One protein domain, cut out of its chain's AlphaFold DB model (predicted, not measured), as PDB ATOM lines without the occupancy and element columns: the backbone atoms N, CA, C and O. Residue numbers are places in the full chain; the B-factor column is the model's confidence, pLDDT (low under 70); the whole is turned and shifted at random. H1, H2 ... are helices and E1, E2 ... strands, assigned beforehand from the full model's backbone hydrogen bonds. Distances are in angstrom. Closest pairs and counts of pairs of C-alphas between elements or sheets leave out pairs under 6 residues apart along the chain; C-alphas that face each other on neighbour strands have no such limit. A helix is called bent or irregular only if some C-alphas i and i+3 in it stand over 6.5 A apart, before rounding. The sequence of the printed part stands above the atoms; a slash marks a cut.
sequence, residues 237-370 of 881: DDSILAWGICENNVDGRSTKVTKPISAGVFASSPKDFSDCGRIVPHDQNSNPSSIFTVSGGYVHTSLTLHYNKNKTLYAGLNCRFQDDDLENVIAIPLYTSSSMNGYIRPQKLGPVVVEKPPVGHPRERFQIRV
ATOM      1  N   ASP A 237     216.169 223.991 332.340       86.94
ATOM      2  CA  ASP A 237     215.291 224.234 333.477       86.94
ATOM      3  C   ASP A 237     214.443 225.496 333.252       86.94
ATOM      4  O   ASP A 237     214.920 226.626 333.398       86.94
ATOM      5  N   ASP A 238     213.169 225.280 332.926       88.25
ATOM      6  CA  ASP A 238     212.171 226.324 332.680       88.25
ATOM      7  C   ASP A 238     211.962 227.279 333.874       88.25
ATOM      8  O   ASP A 238     211.487 228.402 333.685       88.25
ATOM      9  N   SER A 239     212.345 226.884 335.098       91.75
ATOM     10  CA  SER A 239     212.148 227.692 336.312       91.75
ATOM     11  C   SER A 239     212.919 229.018 336.312       91.75
ATOM     12  O   SER A 239     212.565 229.925 337.064       91.75
ATOM     13  N   ILE A 240     213.899 229.199 335.416       92.56
ATOM     14  CA  ILE A 240     214.520 230.509 335.145       92.56
ATOM     15  C   ILE A 240     213.485 231.589 334.780       92.56
ATOM     16  O   ILE A 240     213.710 232.772 335.032       92.56
ATOM     17  N   LEU A 241     212.332 231.200 334.228       91.81
ATOM     18  CA  LEU A 241     211.242 232.112 333.869       91.81
ATOM     19  C   LEU A 241     210.218 232.324 334.996       91.81
ATOM     20  O   LEU A 241     209.386 233.226 334.894       91.81
ATOM     21  N   ALA A 242     210.282 231.537 336.074       91.00
ATOM     22  CA  ALA A 242     209.288 231.502 337.150       91.00
ATOM     23  C   ALA A 242     209.446 232.612 338.212       91.00
ATOM     24  O   ALA A 242     208.833 232.541 339.272       91.00
ATOM     25  N   TRP A 243     210.244 233.651 337.944       92.31
ATOM     26  CA  TRP A 243     210.385 234.819 338.821       92.31
ATOM     27  C   TRP A 243     209.086 235.630 338.938       92.31
ATOM     28  O   TRP A 243     208.237 235.606 338.040       92.31
ATOM     29  N   GLY A 244     208.954 236.422 340.001       86.19
ATOM     30  CA  GLY A 244     207.848 237.360 340.215       86.19
ATOM     31  C   GLY A 244     206.539 236.709 340.663       86.19
ATOM     32  O   GLY A 244     205.472 237.201 340.301       86.19
ATOM     33  N   ILE A 245     206.607 235.593 341.393       82.00
ATOM     34  CA  ILE A 245     205.454 235.020 342.102       82.00
ATOM     35  C   ILE A 245     205.122 235.893 343.318       82.00
ATOM     36  O   ILE A 245     206.016 236.389 343.995       82.00
ATOM     37  N   CYS A 246     203.831 236.049 343.610       65.94
ATOM     38  CA  CYS A 246     203.341 236.573 344.883       65.94
ATOM     39  C   CYS A 246     202.218 235.651 345.367       65.94
ATOM     40  O   CYS A 246     201.278 235.415 344.607       65.94
ATOM     41  N   GLU A 247     202.275 235.174 346.613       54.66
ATOM     42  CA  GLU A 247     201.301 234.208 347.161       54.66
ATOM     43  C   GLU A 247     199.844 234.706 347.034       54.66
ATOM     44  O   GLU A 247     198.951 233.953 346.656       54.66
ATOM     45  N   ASN A 248     199.620 236.017 347.180       48.81
ATOM     46  CA  ASN A 248     198.311 236.672 347.028       48.81
ATOM     47  C   ASN A 248     197.721 236.670 345.593       48.81
ATOM     48  O   ASN A 248     196.649 237.238 345.388       48.81
ATOM     49  N   ASN A 249     198.405 236.113 344.585       53.12
ATOM     50  CA  ASN A 249     197.988 236.145 343.171       53.12
ATOM     51  C   ASN A 249     197.891 234.761 342.494       53.12
ATOM     52  O   ASN A 249     197.587 234.706 341.299       53.12
ATOM     53  N   VAL A 250     198.122 233.659 343.221       55.78
ATOM     54  CA  VAL A 250     198.187 232.301 342.637       55.78
ATOM     55  C   VAL A 250     196.879 231.899 341.936       55.78
ATOM     56  O   VAL A 250     196.943 231.374 340.828       55.78
ATOM     57  N   ASP A 251     195.712 232.269 342.491       52.56
ATOM     58  CA  ASP A 251     194.360 232.065 341.921       52.56
ATOM     59  C   ASP A 251     194.141 232.653 340.501       52.56
ATOM     60  O   ASP A 251     193.065 232.502 339.915       52.56
ATOM     61  N   GLY A 252     195.078 233.436 339.958       51.56
ATOM     62  CA  GLY A 252     194.951 234.028 338.623       51.56
ATOM     63  C   GLY A 252     193.837 235.078 338.477       51.56
ATOM     64  O   GLY A 252     193.492 235.440 337.349       51.56
ATOM     65  N   ARG A 253     193.298 235.615 339.587       48.53
ATOM     66  CA  ARG A 253     192.246 236.665 339.646       48.53
ATOM     67  C   ARG A 253     192.719 238.056 339.184       48.53
ATOM     68  O   ARG A 253     192.347 239.072 339.768       48.53
ATOM     69  N   SER A 254     193.564 238.132 338.160       53.03
ATOM     70  CA  SER A 254     194.176 239.398 337.763       53.03
ATOM     71  C   SER A 254     193.303 240.242 336.831       53.03
ATOM     72  O   SER A 254     192.483 239.738 336.057       53.03
ATOM     73  N   THR A 255     193.493 241.556 336.914       52.62
ATOM     74  CA  THR A 255     192.723 242.566 336.186       52.62
ATOM     75  C   THR A 255     193.129 242.643 334.711       52.62
ATOM     76  O   THR A 255     194.275 242.390 334.335       52.62
ATOM     77  N   LYS A 256     192.186 243.018 333.833       53.19
ATOM     78  CA  LYS A 256     192.466 243.204 332.399       53.19
ATOM     79  C   LYS A 256     193.433 244.373 332.181       53.19
ATOM     80  O   LYS A 256     193.035 245.535 332.227       53.19
ATOM     81  N   VAL A 257     194.690 244.062 331.869       57.81
ATOM     82  CA  VAL A 257     195.692 245.054 331.457       57.81
ATOM     83  C   VAL A 257     195.380 245.529 330.033       57.81
ATOM     84  O   VAL A 257     195.574 244.794 329.069       57.81
ATOM     85  N   THR A 258     194.893 246.764 329.889       56.00
ATOM     86  CA  THR A 258     194.434 247.331 328.603       56.00
ATOM     87  C   THR A 258     195.560 247.707 327.636       56.00
ATOM     88  O   THR A 258     195.331 247.752 326.430       56.00
ATOM     89  N   LYS A 259     196.777 247.951 328.138       64.31
ATOM     90  CA  LYS A 259     198.013 248.091 327.345       64.31
ATOM     91  C   LYS A 259     199.177 247.411 328.089       64.31
ATOM     92  O   LYS A 259     199.718 248.014 329.018       64.31
ATOM     93  N   PRO A 260     199.536 246.155 327.761       69.69
ATOM     94  CA  PRO A 260     200.625 245.445 328.427       69.69
ATOM     95  C   PRO A 260     201.990 246.039 328.053       69.69
ATOM     96  O   PRO A 260     202.254 246.355 326.896       69.69
ATOM     97  N   ILE A 261     202.865 246.161 329.050       77.88
ATOM     98  CA  ILE A 261     204.242 246.652 328.924       77.88
ATOM     99  C   ILE A 261     205.177 245.493 329.268       77.88
ATOM    100  O   ILE A 261     204.991 244.859 330.309       77.88
ATOM    101  N   SER A 262     206.153 245.197 328.403       81.81
ATOM    102  CA  SER A 262     207.092 244.086 328.602       81.81
ATOM    103  C   SER A 262     207.901 244.234 329.895       81.81
ATOM    104  O   SER A 262     208.723 245.135 330.028       81.81
ATOM    105  N   ALA A 263     207.747 243.268 330.794       80.81
ATOM    106  CA  ALA A 263     208.621 242.999 331.929       80.81
ATOM    107  C   ALA A 263     210.001 242.460 331.508       80.81
ATOM    108  O   ALA A 263     210.846 242.225 332.367       80.81
ATOM    109  N   GLY A 264     210.211 242.207 330.211       85.19
ATOM    110  CA  GLY A 264     211.264 241.327 329.719       85.19
ATOM    111  C   GLY A 264     210.997 239.863 330.073       85.19
ATOM    112  O   GLY A 264     210.091 239.536 330.841       85.19
ATOM    113  N   VAL A 265     211.794 238.963 329.506       88.06
ATOM    114  CA  VAL A 265     211.747 237.527 329.836       88.06
ATOM    115  C   VAL A 265     212.475 237.216 331.154       88.06
ATOM    116  O   VAL A 265     212.138 236.254 331.842       88.06
ATOM    117  N   PHE A 266     213.438 238.063 331.529       90.81
ATOM    118  CA  PHE A 266     214.363 237.868 332.645       90.81
ATOM    119  C   PHE A 266     214.063 238.758 333.856       90.81
ATOM    120  O   PHE A 266     213.531 239.869 333.736       90.81
ATOM    121  N   ALA A 267     214.460 238.267 335.029       91.50
ATOM    122  CA  ALA A 267     214.404 238.986 336.291       91.50
ATOM    123  C   ALA A 267     215.365 240.187 336.303       91.50
ATOM    124  O   ALA A 267     216.369 240.222 335.592       91.50
ATOM    125  N   SER A 268     215.050 241.169 337.144       88.44
ATOM    126  CA  SER A 268     215.858 242.368 337.398       88.44
ATOM    127  C   SER A 268     216.997 242.071 338.365       88.44
ATOM    128  O   SER A 268     218.080 242.628 338.227       88.44
ATOM    129  N   SER A 269     216.732 241.225 339.359       92.25
ATOM    130  CA  SER A 269     217.671 240.833 340.408       92.25
ATOM    131  C   SER A 269     217.217 239.519 341.063       92.25
ATOM    132  O   SER A 269     216.068 239.109 340.874       92.25
ATOM    133  N   PRO A 270     218.040 238.885 341.917       94.69
ATOM    134  CA  PRO A 270     217.596 237.754 342.730       94.69
ATOM    135  C   PRO A 270     216.402 238.061 343.649       94.69
ATOM    136  O   PRO A 270     215.692 237.135 344.030       94.69
ATOM    137  N   LYS A 271     216.130 239.339 343.977       92.62
ATOM    138  CA  LYS A 271     214.955 239.747 344.775       92.62
ATOM    139  C   LYS A 271     213.633 239.366 344.090       92.62
ATOM    140  O   LYS A 271     212.678 239.056 344.788       92.62
ATOM    141  N   ASP A 272     213.599 239.270 342.756       91.81
ATOM    142  CA  ASP A 272     212.423 238.798 342.002       91.81
ATOM    143  C   ASP A 272     212.155 237.281 342.166       91.81
ATOM    144  O   ASP A 272     211.134 236.783 341.695       91.81
ATOM    145  N   PHE A 273     213.060 236.534 342.808       93.38
ATOM    146  CA  PHE A 273     212.927 235.101 343.097       93.38
ATOM    147  C   PHE A 273     212.717 234.801 344.598       93.38
ATOM    148  O   PHE A 273     212.843 233.644 344.991       93.38
ATOM    149  N   SER A 274     212.408 235.797 345.443       90.88
ATOM    150  CA  SER A 274     212.239 235.654 346.908       90.88
ATOM    151  C   SER A 274     211.482 234.392 347.326       90.88
ATOM    152  O   SER A 274     211.994 233.573 348.091       90.88
ATOM    153  N   ASP A 275     210.300 234.207 346.748       88.94
ATOM    154  CA  ASP A 275     209.322 233.195 347.159       88.94
ATOM    155  C   ASP A 275     209.370 231.951 346.246       88.94
ATOM    156  O   ASP A 275     208.567 231.027 346.339       88.94
ATOM    157  N   CYS A 276     210.381 231.892 345.373       90.88
ATOM    158  CA  CYS A 276     210.586 230.825 344.393       90.88
ATOM    159  C   CYS A 276     211.395 229.629 344.947       90.88
ATOM    160  O   CYS A 276     211.662 228.667 344.226       90.88
ATOM    161  N   GLY A 277     211.766 229.648 346.234       88.00
ATOM    162  CA  GLY A 277     212.586 228.608 346.882       88.00
ATOM    163  C   GLY A 277     211.932 227.222 347.005       88.00
ATOM    164  O   GLY A 277     212.622 226.239 347.272       88.00
ATOM    165  N   ARG A 278     210.617 227.119 346.775       89.31
ATOM    166  CA  ARG A 278     209.872 225.847 346.720       89.31
ATOM    167  C   ARG A 278     209.656 225.335 345.287       89.31
ATOM    168  O   ARG A 278     209.043 224.288 345.127       89.31
ATOM    169  N   ILE A 279     210.139 226.028 344.250       90.31
ATOM    170  CA  ILE A 279     209.942 225.616 342.849       90.31
ATOM    171  C   ILE A 279     210.923 224.503 342.469       90.31
ATOM    172  O   ILE A 279     212.139 224.694 342.526       90.31
ATOM    173  N   VAL A 280     210.405 223.368 342.003       88.56
ATOM    174  CA  VAL A 280     211.180 222.200 341.556       88.56
ATOM    175  C   VAL A 280     210.798 221.790 340.124       88.56
ATOM    176  O   VAL A 280     209.662 222.036 339.707       88.56
ATOM    177  N   PRO A 281     211.702 221.160 339.348       84.31
ATOM    178  CA  PRO A 281     211.354 220.594 338.045       84.31
ATOM    179  C   PRO A 281     210.276 219.514 338.195       84.31
ATOM    180  O   PRO A 281     210.290 218.761 339.171       84.31
ATOM    181  N   HIS A 282     209.355 219.426 337.235       74.25
ATOM    182  CA  HIS A 282     208.217 218.510 337.338       74.25
ATOM    183  C   HIS A 282     208.647 217.036 337.289       74.25
ATOM    184  O   HIS A 282     208.184 216.225 338.090       74.25
ATOM    185  N   ASP A 283     209.555 216.700 336.373       63.41
ATOM    186  CA  ASP A 283     210.115 215.359 336.221       63.41
ATOM    187  C   ASP A 283     211.630 215.417 336.457       63.41
ATOM    188  O   ASP A 283     212.321 216.220 335.832       63.41
ATOM    189  N   GLN A 284     212.178 214.527 337.293       51.22
ATOM    190  CA  GLN A 284     213.641 214.343 337.390       51.22
ATOM    191  C   GLN A 284     214.196 213.354 336.343       51.22
ATOM    192  O   GLN A 284     215.410 213.224 336.231       51.22
ATOM    193  N   ASN A 285     213.324 212.672 335.583       42.25
ATOM    194  CA  ASN A 285     213.681 211.557 334.689       42.25
ATOM    195  C   ASN A 285     213.174 211.685 333.234       42.25
ATOM    196  O   ASN A 285     213.482 210.808 332.427       42.25
ATOM    197  N   SER A 286     212.397 212.713 332.866       42.34
ATOM    198  CA  SER A 286     211.976 212.904 331.465       42.34
ATOM    199  C   SER A 286     212.976 213.783 330.705       42.34
ATOM    200  O   SER A 286     213.634 214.650 331.280       42.34
ATOM    201  N   ASN A 287     213.137 213.533 329.401       40.19
ATOM    202  CA  ASN A 287     214.070 214.307 328.581       40.19
ATOM    203  C   ASN A 287     213.655 215.791 328.548       40.19
ATOM    204  O   ASN A 287     212.469 216.075 328.341       40.19
ATOM    205  N   PRO A 288     214.607 216.736 328.671       47.22
ATOM    206  CA  PRO A 288     214.309 218.161 328.613       47.22
ATOM    207  C   PRO A 288     213.644 218.529 327.285       47.22
ATOM    208  O   PRO A 288     214.253 218.502 326.217       47.22
ATOM    209  N   SER A 289     212.355 218.846 327.370       53.94
ATOM    210  CA  SER A 289     211.463 219.068 326.227       53.94
ATOM    211  C   SER A 289     211.351 220.543 325.823       53.94
ATOM    212  O   SER A 289     210.799 220.858 324.767       53.94
ATOM    213  N   SER A 290     211.913 221.437 326.636       62.97
ATOM    214  CA  SER A 290     212.045 222.869 326.383       62.97
ATOM    215  C   SER A 290     213.476 223.173 325.930       62.97
ATOM    216  O   SER A 290     214.423 223.042 326.705       62.97
ATOM    217  N   ILE A 291     213.645 223.565 324.664       69.81
ATOM    218  CA  ILE A 291     214.925 224.057 324.135       69.81
ATOM    219  C   ILE A 291     214.838 225.577 324.049       69.81
ATOM    220  O   ILE A 291     214.001 226.099 323.311       69.81
ATOM    221  N   PHE A 292     215.719 226.266 324.769       81.38
ATOM    222  CA  PHE A 292     215.856 227.715 324.708       81.38
ATOM    223  C   PHE A 292     216.928 228.123 323.694       81.38
ATOM    224  O   PHE A 292     218.046 227.612 323.729       81.38
ATOM    225  N   THR A 293     216.618 229.073 322.809       81.00
ATOM    226  CA  THR A 293     217.630 229.730 321.962       81.00
ATOM    227  C   THR A 293     217.426 231.241 321.923       81.00
ATOM    228  O   THR A 293     216.308 231.742 321.782       81.00
ATOM    229  N   VAL A 294     218.519 231.996 322.056       80.19
ATOM    230  CA  VAL A 294     218.489 233.464 322.053       80.19
ATOM    231  C   VAL A 294     218.946 233.987 320.697       80.19
ATOM    232  O   VAL A 294     220.057 233.698 320.260       80.19
ATOM    233  N   SER A 295     218.112 234.792 320.041       76.19
ATOM    234  CA  SER A 295     218.487 235.527 318.827       76.19
ATOM    235  C   SER A 295     217.582 236.747 318.632       76.19
ATOM    236  O   SER A 295     216.464 236.795 319.139       76.19
ATOM    237  N   GLY A 296     218.083 237.791 317.961       65.88
ATOM    238  CA  GLY A 296     217.294 238.986 317.612       65.88
ATOM    239  C   GLY A 296     216.667 239.765 318.782       65.88
ATOM    240  O   GLY A 296     215.734 240.530 318.561       65.88
ATOM    241  N   GLY A 297     217.127 239.563 320.025       77.75
ATOM    242  CA  GLY A 297     216.502 240.139 321.226       77.75
ATOM    243  C   GLY A 297     215.301 239.349 321.774       77.75
ATOM    244  O   GLY A 297     214.537 239.890 322.578       77.75
ATOM    245  N   TYR A 298     215.132 238.084 321.374       83.31
ATOM    246  CA  TYR A 298     214.083 237.180 321.856       83.31
ATOM    247  C   TYR A 298     214.654 235.840 322.353       83.31
ATOM    248  O   TYR A 298     215.613 235.307 321.792       83.31
ATOM    249  N   VAL A 299     214.025 235.284 323.392       85.75
ATOM    250  CA  VAL A 299     214.157 233.879 323.803       85.75
ATOM    251  C   VAL A 299     213.108 233.075 323.046       85.75
ATOM    252  O   VAL A 299     211.911 233.291 323.229       85.75
ATOM    253  N   HIS A 300     213.551 232.141 322.218       86.25
ATOM    254  CA  HIS A 300     212.700 231.180 321.527       86.25
ATOM    255  C   HIS A 300     212.587 229.933 322.400       86.25
ATOM    256  O   HIS A 300     213.594 229.469 322.936       86.25
ATOM    257  N   THR A 301     211.378 229.400 322.563       85.81
ATOM    258  CA  THR A 301     211.127 228.189 323.357       85.81
ATOM    259  C   THR A 301     209.929 227.398 322.822       85.81
ATOM    260  O   THR A 301     209.285 227.802 321.851       85.81
ATOM    261  N   SER A 302     209.679 226.219 323.394       83.69
ATOM    262  CA  SER A 302     208.606 225.287 323.021       83.69
ATOM    263  C   SER A 302     207.849 224.841 324.277       83.69
ATOM    264  O   SER A 302     208.192 223.826 324.884       83.69
ATOM    265  N   LEU A 303     206.841 225.614 324.685       83.50
ATOM    266  CA  LEU A 303     206.073 225.395 325.920       83.50
ATOM    267  C   LEU A 303     204.607 225.055 325.615       83.50
ATOM    268  O   LEU A 303     204.141 225.202 324.483       83.50
ATOM    269  N   THR A 304     203.880 224.576 326.625       83.81
ATOM    270  CA  THR A 304     202.429 224.340 326.511       83.81
ATOM    271  C   THR A 304     201.674 225.647 326.721       83.81
ATOM    272  O   THR A 304     202.034 226.422 327.607       83.81
ATOM    273  N   LEU A 305     200.653 225.918 325.906       85.00
ATOM    274  CA  LEU A 305     199.859 227.143 325.994       85.00
ATOM    275  C   LEU A 305     198.516 226.891 326.687       85.00
ATOM    276  O   LEU A 305     197.831 225.910 326.406       85.00
ATOM    277  N   HIS A 306     198.155 227.807 327.584       81.19
ATOM    278  CA  HIS A 306     197.009 227.723 328.487       81.19
ATOM    279  C   HIS A 306     196.185 229.005 328.425       81.19
ATOM    280  O   HIS A 306     196.740 230.102 328.474       81.19
ATOM    281  N   TYR A 307     194.859 228.888 328.382       81.12
ATOM    282  CA  TYR A 307     193.952 230.038 328.420       81.12
ATOM    283  C   TYR A 307     193.111 230.007 329.694       81.12
ATOM    284  O   TYR A 307     192.282 229.121 329.880       81.12
ATOM    285  N   ASN A 308     193.279 231.011 330.556       73.12
ATOM    286  CA  ASN A 308     192.389 231.199 331.704       73.12
ATOM    287  C   ASN A 308     191.011 231.714 331.217       73.12
ATOM    288  O   ASN A 308     190.902 232.298 330.136       73.12
ATOM    289  N   LYS A 309     189.962 231.576 332.037       69.38
ATOM    290  CA  LYS A 309     188.566 232.001 331.792       69.38
ATOM    291  C   LYS A 309     188.446 233.449 331.277       69.38
ATOM    292  O   LYS A 309     187.561 233.760 330.486       69.38
ATOM    293  N   ASN A 310     189.389 234.319 331.651       68.44
ATOM    294  CA  ASN A 310     189.493 235.713 331.195       68.44
ATOM    295  C   ASN A 310     190.068 235.902 329.767       68.44
ATOM    296  O   ASN A 310     190.228 237.042 329.329       68.44
ATOM    297  N   LYS A 311     190.379 234.813 329.046       71.56
ATOM    298  CA  LYS A 311     191.113 234.752 327.762       71.56
ATOM    299  C   LYS A 311     192.560 235.276 327.802       71.56
ATOM    300  O   LYS A 311     193.166 235.479 326.754       71.56
ATOM    301  N   THR A 312     193.134 235.454 328.992       77.50
ATOM    302  CA  THR A 312     194.578 235.688 329.157       77.50
ATOM    303  C   THR A 312     195.341 234.407 328.828       77.50
ATOM    304  O   THR A 312     194.995 233.339 329.340       77.50
ATOM    305  N   LEU A 313     196.370 234.530 327.989       86.25
ATOM    306  CA  LEU A 313     197.272 233.446 327.622       86.25
ATOM    307  C   LEU A 313     198.386 233.289 328.665       86.25
ATOM    308  O   LEU A 313     198.981 234.270 329.115       86.25
ATOM    309  N   TYR A 314     198.708 232.041 328.982       87.81
ATOM    310  CA  TYR A 314     199.840 231.645 329.804       87.81
ATOM    311  C   TYR A 314     200.641 230.543 329.100       87.81
ATOM    312  O   TYR A 314     200.083 229.766 328.326       87.81
ATOM    313  N   ALA A 315     201.940 230.453 329.381       87.94
ATOM    314  CA  ALA A 315     202.782 229.335 328.967       87.94
ATOM    315  C   ALA A 315     203.213 228.507 330.180       87.94
ATOM    316  O   ALA A 315     203.889 229.029 331.068       87.94
ATOM    317  N   GLY A 316     202.829 227.231 330.204       87.62
ATOM    318  CA  GLY A 316     203.185 226.277 331.251       87.62
ATOM    319  C   GLY A 316     204.661 225.890 331.174       87.62
ATOM    320  O   GLY A 316     205.118 225.388 330.143       87.62
ATOM    321  N   LEU A 317     205.379 226.130 332.270       88.56
ATOM    322  CA  LEU A 317     206.766 225.733 332.504       88.56
ATOM    323  C   LEU A 317     206.816 224.288 333.023       88.56
ATOM    324  O   LEU A 317     205.904 223.840 333.715       88.56
ATOM    325  N   ASN A 318     207.909 223.562 332.776       86.00
ATOM    326  CA  ASN A 318     208.114 222.210 333.310       86.00
ATOM    327  C   ASN A 318     208.534 222.191 334.801       86.00
ATOM    328  O   ASN A 318     209.443 221.455 335.193       86.00
ATOM    329  N   CYS A 319     207.901 223.011 335.644       87.69
ATOM    330  CA  CYS A 319     208.172 223.118 337.080       87.69
ATOM    331  C   CYS A 319     206.892 223.348 337.902       87.69
ATOM    332  O   CYS A 319     205.943 223.967 337.419       87.69
ATOM    333  N   ARG A 320     206.896 222.884 339.154       88.81
ATOM    334  CA  ARG A 320     205.801 223.009 340.137       88.81
ATOM    335  C   ARG A 320     206.345 223.438 341.501       88.81
ATOM    336  O   ARG A 320     207.564 223.433 341.693       88.81
ATOM    337  N   PHE A 321     205.484 223.767 342.460       88.44
ATOM    338  CA  PHE A 321     205.921 223.822 343.855       88.44
ATOM    339  C   PHE A 321     206.141 222.408 344.403       88.44
ATOM    340  O   PHE A 321     205.451 221.465 344.025       88.44
ATOM    341  N   GLN A 322     207.125 222.259 345.287       83.50
ATOM    342  CA  GLN A 322     207.561 220.980 345.850       83.50
ATOM    343  C   GLN A 322     206.421 220.197 346.520       83.50
ATOM    344  O   GLN A 322     206.382 218.970 346.407       83.50
ATOM    345  N   ASP A 323     205.500 220.920 347.156       79.56
ATOM    346  CA  ASP A 323     204.429 220.386 347.998       79.56
ATOM    347  C   ASP A 323     203.040 220.413 347.316       79.56
ATOM    348  O   ASP A 323     202.062 220.011 347.936       79.56
ATOM    349  N   ASP A 324     202.958 220.862 346.054       73.75
ATOM    350  CA  ASP A 324     201.737 220.817 345.228       73.75
ATOM    351  C   ASP A 324     201.573 219.451 344.541       73.75
ATOM    352  O   ASP A 324     202.562 218.768 344.253       73.75
ATOM    353  N   ASP A 325     200.340 219.096 344.172       69.25
ATOM    354  CA  ASP A 325     200.028 217.882 343.410       69.25
ATOM    355  C   ASP A 325     200.824 217.732 342.099       69.25
ATOM    356  O   ASP A 325     201.172 218.700 341.417       69.25
ATOM    357  N   LEU A 326     201.046 216.477 341.688       71.62
ATOM    358  CA  LEU A 326     201.713 216.103 340.427       71.62
ATOM    359  C   LEU A 326     200.912 216.456 339.158       71.62
ATOM    360  O   LEU A 326     201.371 216.189 338.044       71.62
ATOM    361  N   GLU A 327     199.724 217.030 339.324       74.75
ATOM    362  CA  GLU A 327     198.861 217.515 338.247       74.75
ATOM    363  C   GLU A 327     198.951 219.039 338.068       74.75
ATOM    364  O   GLU A 327     198.304 219.573 337.177       74.75
ATOM    365  N   ASN A 328     199.779 219.748 338.846       84.31
ATOM    366  CA  ASN A 328     199.944 221.203 338.763       84.31
ATOM    367  C   ASN A 328     201.285 221.624 338.132       84.31
ATOM    368  O   ASN A 328     202.334 221.026 338.378       84.31
ATOM    369  N   VAL A 329     201.265 222.700 337.337       87.19
ATOM    370  CA  VAL A 329     202.450 223.356 336.753       87.19
ATOM    371  C   VAL A 329     202.383 224.875 336.910       87.19
ATOM    372  O   VAL A 329     201.314 225.482 336.884       87.19
ATOM    373  N   ILE A 330     203.543 225.519 337.036       89.06
ATOM    374  CA  ILE A 330     203.655 226.982 337.067       89.06
ATOM    375  C   ILE A 330     203.632 227.512 335.629       89.06
ATOM    376  O   ILE A 330     204.379 227.036 334.775       89.06
ATOM    377  N   ALA A 331     202.814 228.525 335.350       89.06
ATOM    378  CA  ALA A 331     202.663 229.111 334.022       89.06
ATOM    379  C   ALA A 331     202.875 230.633 334.015       89.06
ATOM    380  O   ALA A 331     202.349 231.361 334.859       89.06
ATOM    381  N   ILE A 332     203.635 231.130 333.034       90.19
ATOM    382  CA  ILE A 332     203.955 232.559 332.890       90.19
ATOM    383  C   ILE A 332     202.945 233.278 331.980       90.19
ATOM    384  O   ILE A 332     202.604 232.747 330.924       90.19
ATOM    385  N   PRO A 333     202.477 234.489 332.330       88.38
ATOM    386  CA  PRO A 333     201.548 235.253 331.500       88.38
ATOM    387  C   PRO A 333     202.225 235.770 330.226       88.38
ATOM    388  O   PRO A 333     203.293 236.385 330.286       88.38
ATOM    389  N   LEU A 334     201.569 235.583 329.079       87.62
ATOM    390  CA  LEU A 334     202.031 236.034 327.766       87.62
ATOM    391  C   LEU A 334     200.987 236.923 327.088       87.62
ATOM    392  O   LEU A 334     199.794 236.630 327.096       87.62
ATOM    393  N   TYR A 335     201.448 237.992 326.443       84.50
ATOM    394  CA  TYR A 335     200.618 238.868 325.617       84.50
ATOM    395  C   TYR A 335     201.222 239.015 324.223       84.50
ATOM    396  O   TYR A 335     202.424 239.247 324.080       84.50
ATOM    397  N   THR A 336     200.380 238.916 323.197       74.56
ATOM    398  CA  THR A 336     200.718 239.307 321.826       74.56
ATOM    399  C   THR A 336     200.585 240.821 321.666       74.56
ATOM    400  O   THR A 336     199.715 241.454 322.267       74.56
ATOM    401  N   SER A 337     201.445 241.420 320.842       59.00
ATOM    402  CA  SER A 337     201.277 242.801 320.387       59.00
ATOM    403  C   SER A 337     200.825 242.779 318.931       59.00
ATOM    404  O   SER A 337     201.443 242.108 318.111       59.00
ATOM    405  N   SER A 338     199.763 243.512 318.593       53.41
ATOM    406  CA  SER A 338     199.119 243.478 317.269       53.41
ATOM    407  C   SER A 338     199.970 244.020 316.109       53.41
ATOM    408  O   SER A 338     199.500 244.044 314.977       53.41
ATOM    409  N   SER A 339     201.209 244.447 316.371       49.38
ATOM    410  CA  SER A 339     202.148 244.994 315.385       49.38
ATOM    411  C   SER A 339     203.496 244.262 315.306       49.38
ATOM    412  O   SER A 339     204.360 244.696 314.547       49.38
ATOM    413  N   MET A 340     203.722 243.180 316.067       51.66
ATOM    414  CA  MET A 340     204.999 242.449 316.041       51.66
ATOM    415  C   MET A 340     204.847 240.939 316.229       51.66
ATOM    416  O   MET A 340     204.147 240.476 317.126       51.66
ATOM    417  N   ASN A 341     205.614 240.177 315.448       61.28
ATOM    418  CA  ASN A 341     205.795 238.742 315.647       61.28
ATOM    419  C   ASN A 341     206.482 238.494 317.001       61.28
ATOM    420  O   ASN A 341     207.672 238.776 317.153       61.28
ATOM    421  N   GLY A 342     205.759 237.950 317.978       75.38
ATOM    422  CA  GLY A 342     206.308 237.544 319.274       75.38
ATOM    423  C   GLY A 342     205.467 237.974 320.474       75.38
ATOM    424  O   GLY A 342     204.555 238.795 320.377       75.38
ATOM    425  N   TYR A 343     205.806 237.404 321.626       86.25
ATOM    426  CA  TYR A 343     205.112 237.613 322.890       86.25
ATOM    427  C   TYR A 343     205.940 238.485 323.834       86.25
ATOM    428  O   TYR A 343     207.176 238.499 323.805       86.25
ATOM    429  N   ILE A 344     205.244 239.185 324.723       86.31
ATOM    430  CA  ILE A 344     205.829 239.867 325.876       86.31
ATOM    431  C   ILE A 344     205.268 239.264 327.165       86.31
ATOM    432  O   ILE A 344     204.073 238.978 327.258       86.31
ATOM    433  N   ARG A 345     206.122 239.108 328.181       87.81
ATOM    434  CA  ARG A 345     205.674 238.918 329.565       87.81
ATOM    435  C   ARG A 345     205.311 240.300 330.134       87.81
ATOM    436  O   ARG A 345     206.136 241.198 330.005       87.81
ATOM    437  N   PRO A 346     204.129 240.537 330.727       83.31
ATOM    438  CA  PRO A 346     203.717 241.874 331.171       83.31
ATOM    439  C   PRO A 346     204.174 242.223 332.605       83.31
ATOM    440  O   PRO A 346     204.078 241.406 333.515       83.31
ATOM    441  N   GLN A 347     204.600 243.473 332.826       76.06
ATOM    442  CA  GLN A 347     205.273 243.960 334.052       76.06
ATOM    443  C   GLN A 347     204.485 243.814 335.371       76.06
ATOM    444  O   GLN A 347     205.082 243.890 336.439       76.06
ATOM    445  N   LYS A 348     203.160 243.628 335.321       73.50
ATOM    446  CA  LYS A 348     202.288 243.575 336.512       73.50
ATOM    447  C   LYS A 348     201.667 242.204 336.791       73.50
ATOM    448  O   LYS A 348     200.866 242.103 337.714       73.50
ATOM    449  N   LEU A 349     201.999 241.173 336.009       76.50
ATOM    450  CA  LEU A 349     201.466 239.823 336.204       76.50
ATOM    451  C   LEU A 349     202.599 238.853 336.570       76.50
ATOM    452  O   LEU A 349     203.571 238.688 335.824       76.50
ATOM    453  N   GLY A 350     202.456 238.214 337.729       78.62
ATOM    454  CA  GLY A 350     203.296 237.095 338.139       78.62
ATOM    455  C   GLY A 350     202.938 235.798 337.405       78.62
ATOM    456  O   GLY A 350     201.919 235.751 336.705       78.62
ATOM    457  N   PRO A 351     203.748 234.739 337.555       87.12
ATOM    458  CA  PRO A 351     203.335 233.384 337.220       87.12
ATOM    459  C   PRO A 351     202.138 232.959 338.083       87.12
ATOM    460  O   PRO A 351     201.950 233.461 339.192       87.12
ATOM    461  N   VAL A 352     201.349 232.021 337.570       86.62
ATOM    462  CA  VAL A 352     200.203 231.395 338.253       86.62
ATOM    463  C   VAL A 352     200.379 229.877 338.242       86.62
ATOM    464  O   VAL A 352     201.201 229.371 337.479       86.62
ATOM    465  N   VAL A 353     199.610 229.147 339.047       86.25
ATOM    466  CA  VAL A 353     199.518 227.682 338.929       86.25
ATOM    467  C   VAL A 353     198.362 227.330 337.987       86.25
ATOM    468  O   VAL A 353     197.322 227.988 338.008       86.25
ATOM    469  N   VAL A 354     198.562 226.328 337.130       83.56
ATOM    470  CA  VAL A 354     197.539 225.755 336.243       83.56
ATOM    471  C   VAL A 354     197.644 224.232 336.228       83.56
ATOM    472  O   VAL A 354     198.720 223.673 336.450       83.56
ATOM    473  N   GLU A 355     196.537 223.569 335.907       81.69
ATOM    474  CA  GLU A 355     196.496 222.124 335.676       81.69
ATOM    475  C   GLU A 355     197.420 221.728 334.506       81.69
ATOM    476  O   GLU A 355     197.505 222.398 333.469       81.69
ATOM    477  N   LYS A 356     198.142 220.621 334.671       76.00
ATOM    478  CA  LYS A 356     199.066 220.060 333.689       76.00
ATOM    479  C   LYS A 356     198.262 219.511 332.505       76.00
ATOM    480  O   LYS A 356     197.386 218.671 332.700       76.00
ATOM    481  N   PRO A 357     198.557 219.927 331.262       70.12
ATOM    482  CA  PRO A 357     197.766 219.493 330.120       70.12
ATOM    483  C   PRO A 357     198.037 218.004 329.830       70.12
ATOM    484  O   PRO A 357     199.181 217.555 329.985       70.12
ATOM    485  N   PRO A 358     197.025 217.228 329.397       70.94
ATOM    486  CA  PRO A 358     197.157 215.784 329.236       70.94
ATOM    487  C   PRO A 358     198.233 215.390 328.215       70.94
ATOM    488  O   PRO A 358     198.543 216.117 327.265       70.94
ATOM    489  N   VAL A 359     198.819 214.208 328.426       63.72
ATOM    490  CA  VAL A 359     199.967 213.705 327.656       63.72
ATOM    491  C   VAL A 359     199.635 213.657 326.162       63.72
ATOM    492  O   VAL A 359     198.745 212.928 325.737       63.72
ATOM    493  N   GLY A 360     200.376 214.433 325.366       60.12
ATOM    494  CA  GLY A 360     200.157 214.584 323.923       60.12
ATOM    495  C   GLY A 360     199.664 215.968 323.489       60.12
ATOM    496  O   GLY A 360     199.641 216.233 322.287       60.12
ATOM    497  N   HIS A 361     199.330 216.873 324.419       67.62
ATOM    498  CA  HIS A 361     198.988 218.260 324.075       67.62
ATOM    499  C   HIS A 361     200.116 218.940 323.265       67.62
ATOM    500  O   HIS A 361     201.289 218.832 323.648       67.62
ATOM    501  N   PRO A 362     199.806 219.661 322.169       66.94
ATOM    502  CA  PRO A 362     200.824 220.324 321.361       66.94
ATOM    503  C   PRO A 362     201.593 221.384 322.164       66.94
ATOM    504  O   PRO A 362     201.012 222.196 322.884       66.94
ATOM    505  N   ARG A 363     202.921 221.394 321.998       74.00
ATOM    506  CA  ARG A 363     203.797 222.496 322.427       74.00
ATOM    507  C   ARG A 363     203.965 223.445 321.251       74.00
ATOM    508  O   ARG A 363     204.420 223.022 320.188       74.00
ATOM    509  N   GLU A 364     203.645 224.715 321.443       76.00
ATOM    510  CA  GLU A 364     203.835 225.721 320.401       76.00
ATOM    511  C   GLU A 364     205.233 226.333 320.487       76.00
ATOM    512  O   GLU A 364     205.781 226.543 321.572       76.00
ATOM    513  N   ARG A 365     205.823 226.621 319.322       79.31
ATOM    514  CA  ARG A 365     207.080 227.367 319.222       79.31
ATOM    515  C   ARG A 365     206.786 228.851 319.175       79.31
ATOM    516  O   ARG A 365     206.141 229.321 318.243       79.31
ATOM    517  N   PHE A 366     207.329 229.587 320.133       81.00
ATOM    518  CA  PHE A 366     207.163 231.031 320.191       81.00
ATOM    519  C   PHE A 366     208.404 231.735 320.733       81.00
ATOM    520  O   PHE A 366     209.312 231.116 321.290       81.00
ATOM    521  N   GLN A 367     208.429 233.054 320.545       85.38
ATOM    522  CA  GLN A 367     209.535 233.926 320.920       85.38
ATOM    523  C   GLN A 367     209.064 234.980 321.933       85.38
ATOM    524  O   GLN A 367     208.125 235.731 321.660       85.38
ATOM    525  N   ILE A 368     209.694 235.018 323.110       86.19
ATOM    526  CA  ILE A 368     209.438 235.984 324.188       86.19
ATOM    527  C   ILE A 368     210.507 237.076 324.123       86.19
ATOM    528  O   ILE A 368     211.699 236.772 324.051       86.19
ATOM    529  N   ARG A 369     210.118 238.353 324.165       83.88
ATOM    530  CA  ARG A 369     211.079 239.467 324.142       83.88
ATOM    531  C   ARG A 369     212.002 239.451 325.365       83.88
ATOM    532  O   ARG A 369     211.523 239.466 326.496       83.88
ATOM    533  N   VAL A 370     213.317 239.517 325.134       82.25
ATOM    534  CA  VAL A 370     214.331 239.615 326.198       82.25
ATOM    535  C   VAL A 370     214.160 240.913 326.979       82.25
ATOM    536  O   VAL A 370     213.952 240.886 328.190       82.25
TER     537      VAL A 370
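What this domain is: This is residues 237 to 370 of the 881 residues of an uncharacterized protein of Fusarium poae (UniProt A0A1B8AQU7). The body is a small, irregular and nearly closed barrel: E3, E4, E6, E7 and E9 follow one another round a ring, E2 pairs on the edge of E3, and E8 pairs with the other end of E6. The short pair E1 and E5 lies at that end of E6, the two short helices lie outside the ring, and residues 242 to 269 loop round one side with no named element. The printed part has 134 residues with two helices and nine strands, in the order H1 H2 E1 E2 E3 E4 E5 E6 E7 E8 E9; it is mostly strand in class, though under half of its residues are in named elements. The pairs of the branched sheet and of E1 and E5 are antiparallel. The whole is compact and rounded, with a radius of gyration of the C-alphas of 14.0 A and spans of 39 by 32 by 31 A.

Where its parts are: Find C-alpha 238 at (212.171, 226.324, 332.680), where H1, residues 238 to 241, begins. After it come H2, residues 270 to 273, E1, residues 279 to 281, and E2, residues 293 to 295. E3, residues 298 to 307, runs 22.3 A and bends by 82 degrees at residue 302. Next are E4, residues 313 to 316, and E5, residues 319 to 321. E6, residues 328 to 337, runs 28.4 A from C-alpha 328 at (199.944, 221.203, 338.763). E7, residues 340 to 344, and E8, residues 352 to 355, lead to E9, residues 363 to 369, 18.5 A long, ending at C-alpha 369 at (211.079, 239.467, 324.142).

How they stand to each other: Start at the strongly twisted branched sheet, where E2, E3 and E4 form a meander, each strand the antiparallel neighbour of the one before. Look for N 293 and O 300 at 3.1 A between E2 and E3, and N 306 and O 314 at 2.8 A between E3 and E4. E9 lies on the other side of E3, with N 299 and O 368 at 2.8 A. E6 pairs with E4 through N 315 and O 332, 2.8 A, with E8 through N 331 and O 352, 2.8 A, and with E7, its hairpin partner, through N 335 and O 344, 2.9 A. The closest C-alphas of E7 and E9, those of Tyr 343 and Ile 368, are 4.8 A apart. E4 runs on into E5 at 89 degrees, and N 280 and O 320 of E1 and E5 are 2.9 A apart. H1 only grazes the branched sheet, and H2 is not on it; both helices are too short for an O i to N i+4 pair.

The domain as a whole: The C-alphas of Thr 258 and Asn 285, the two farthest apart, are 41.1 A apart. The printed part has no cut. The links H1 to H2 and E1 to E2 are long. Mean pLDDT of the printed part is 76.7; 37 residues are under 70, among them 246 to 260 and 283 to 291.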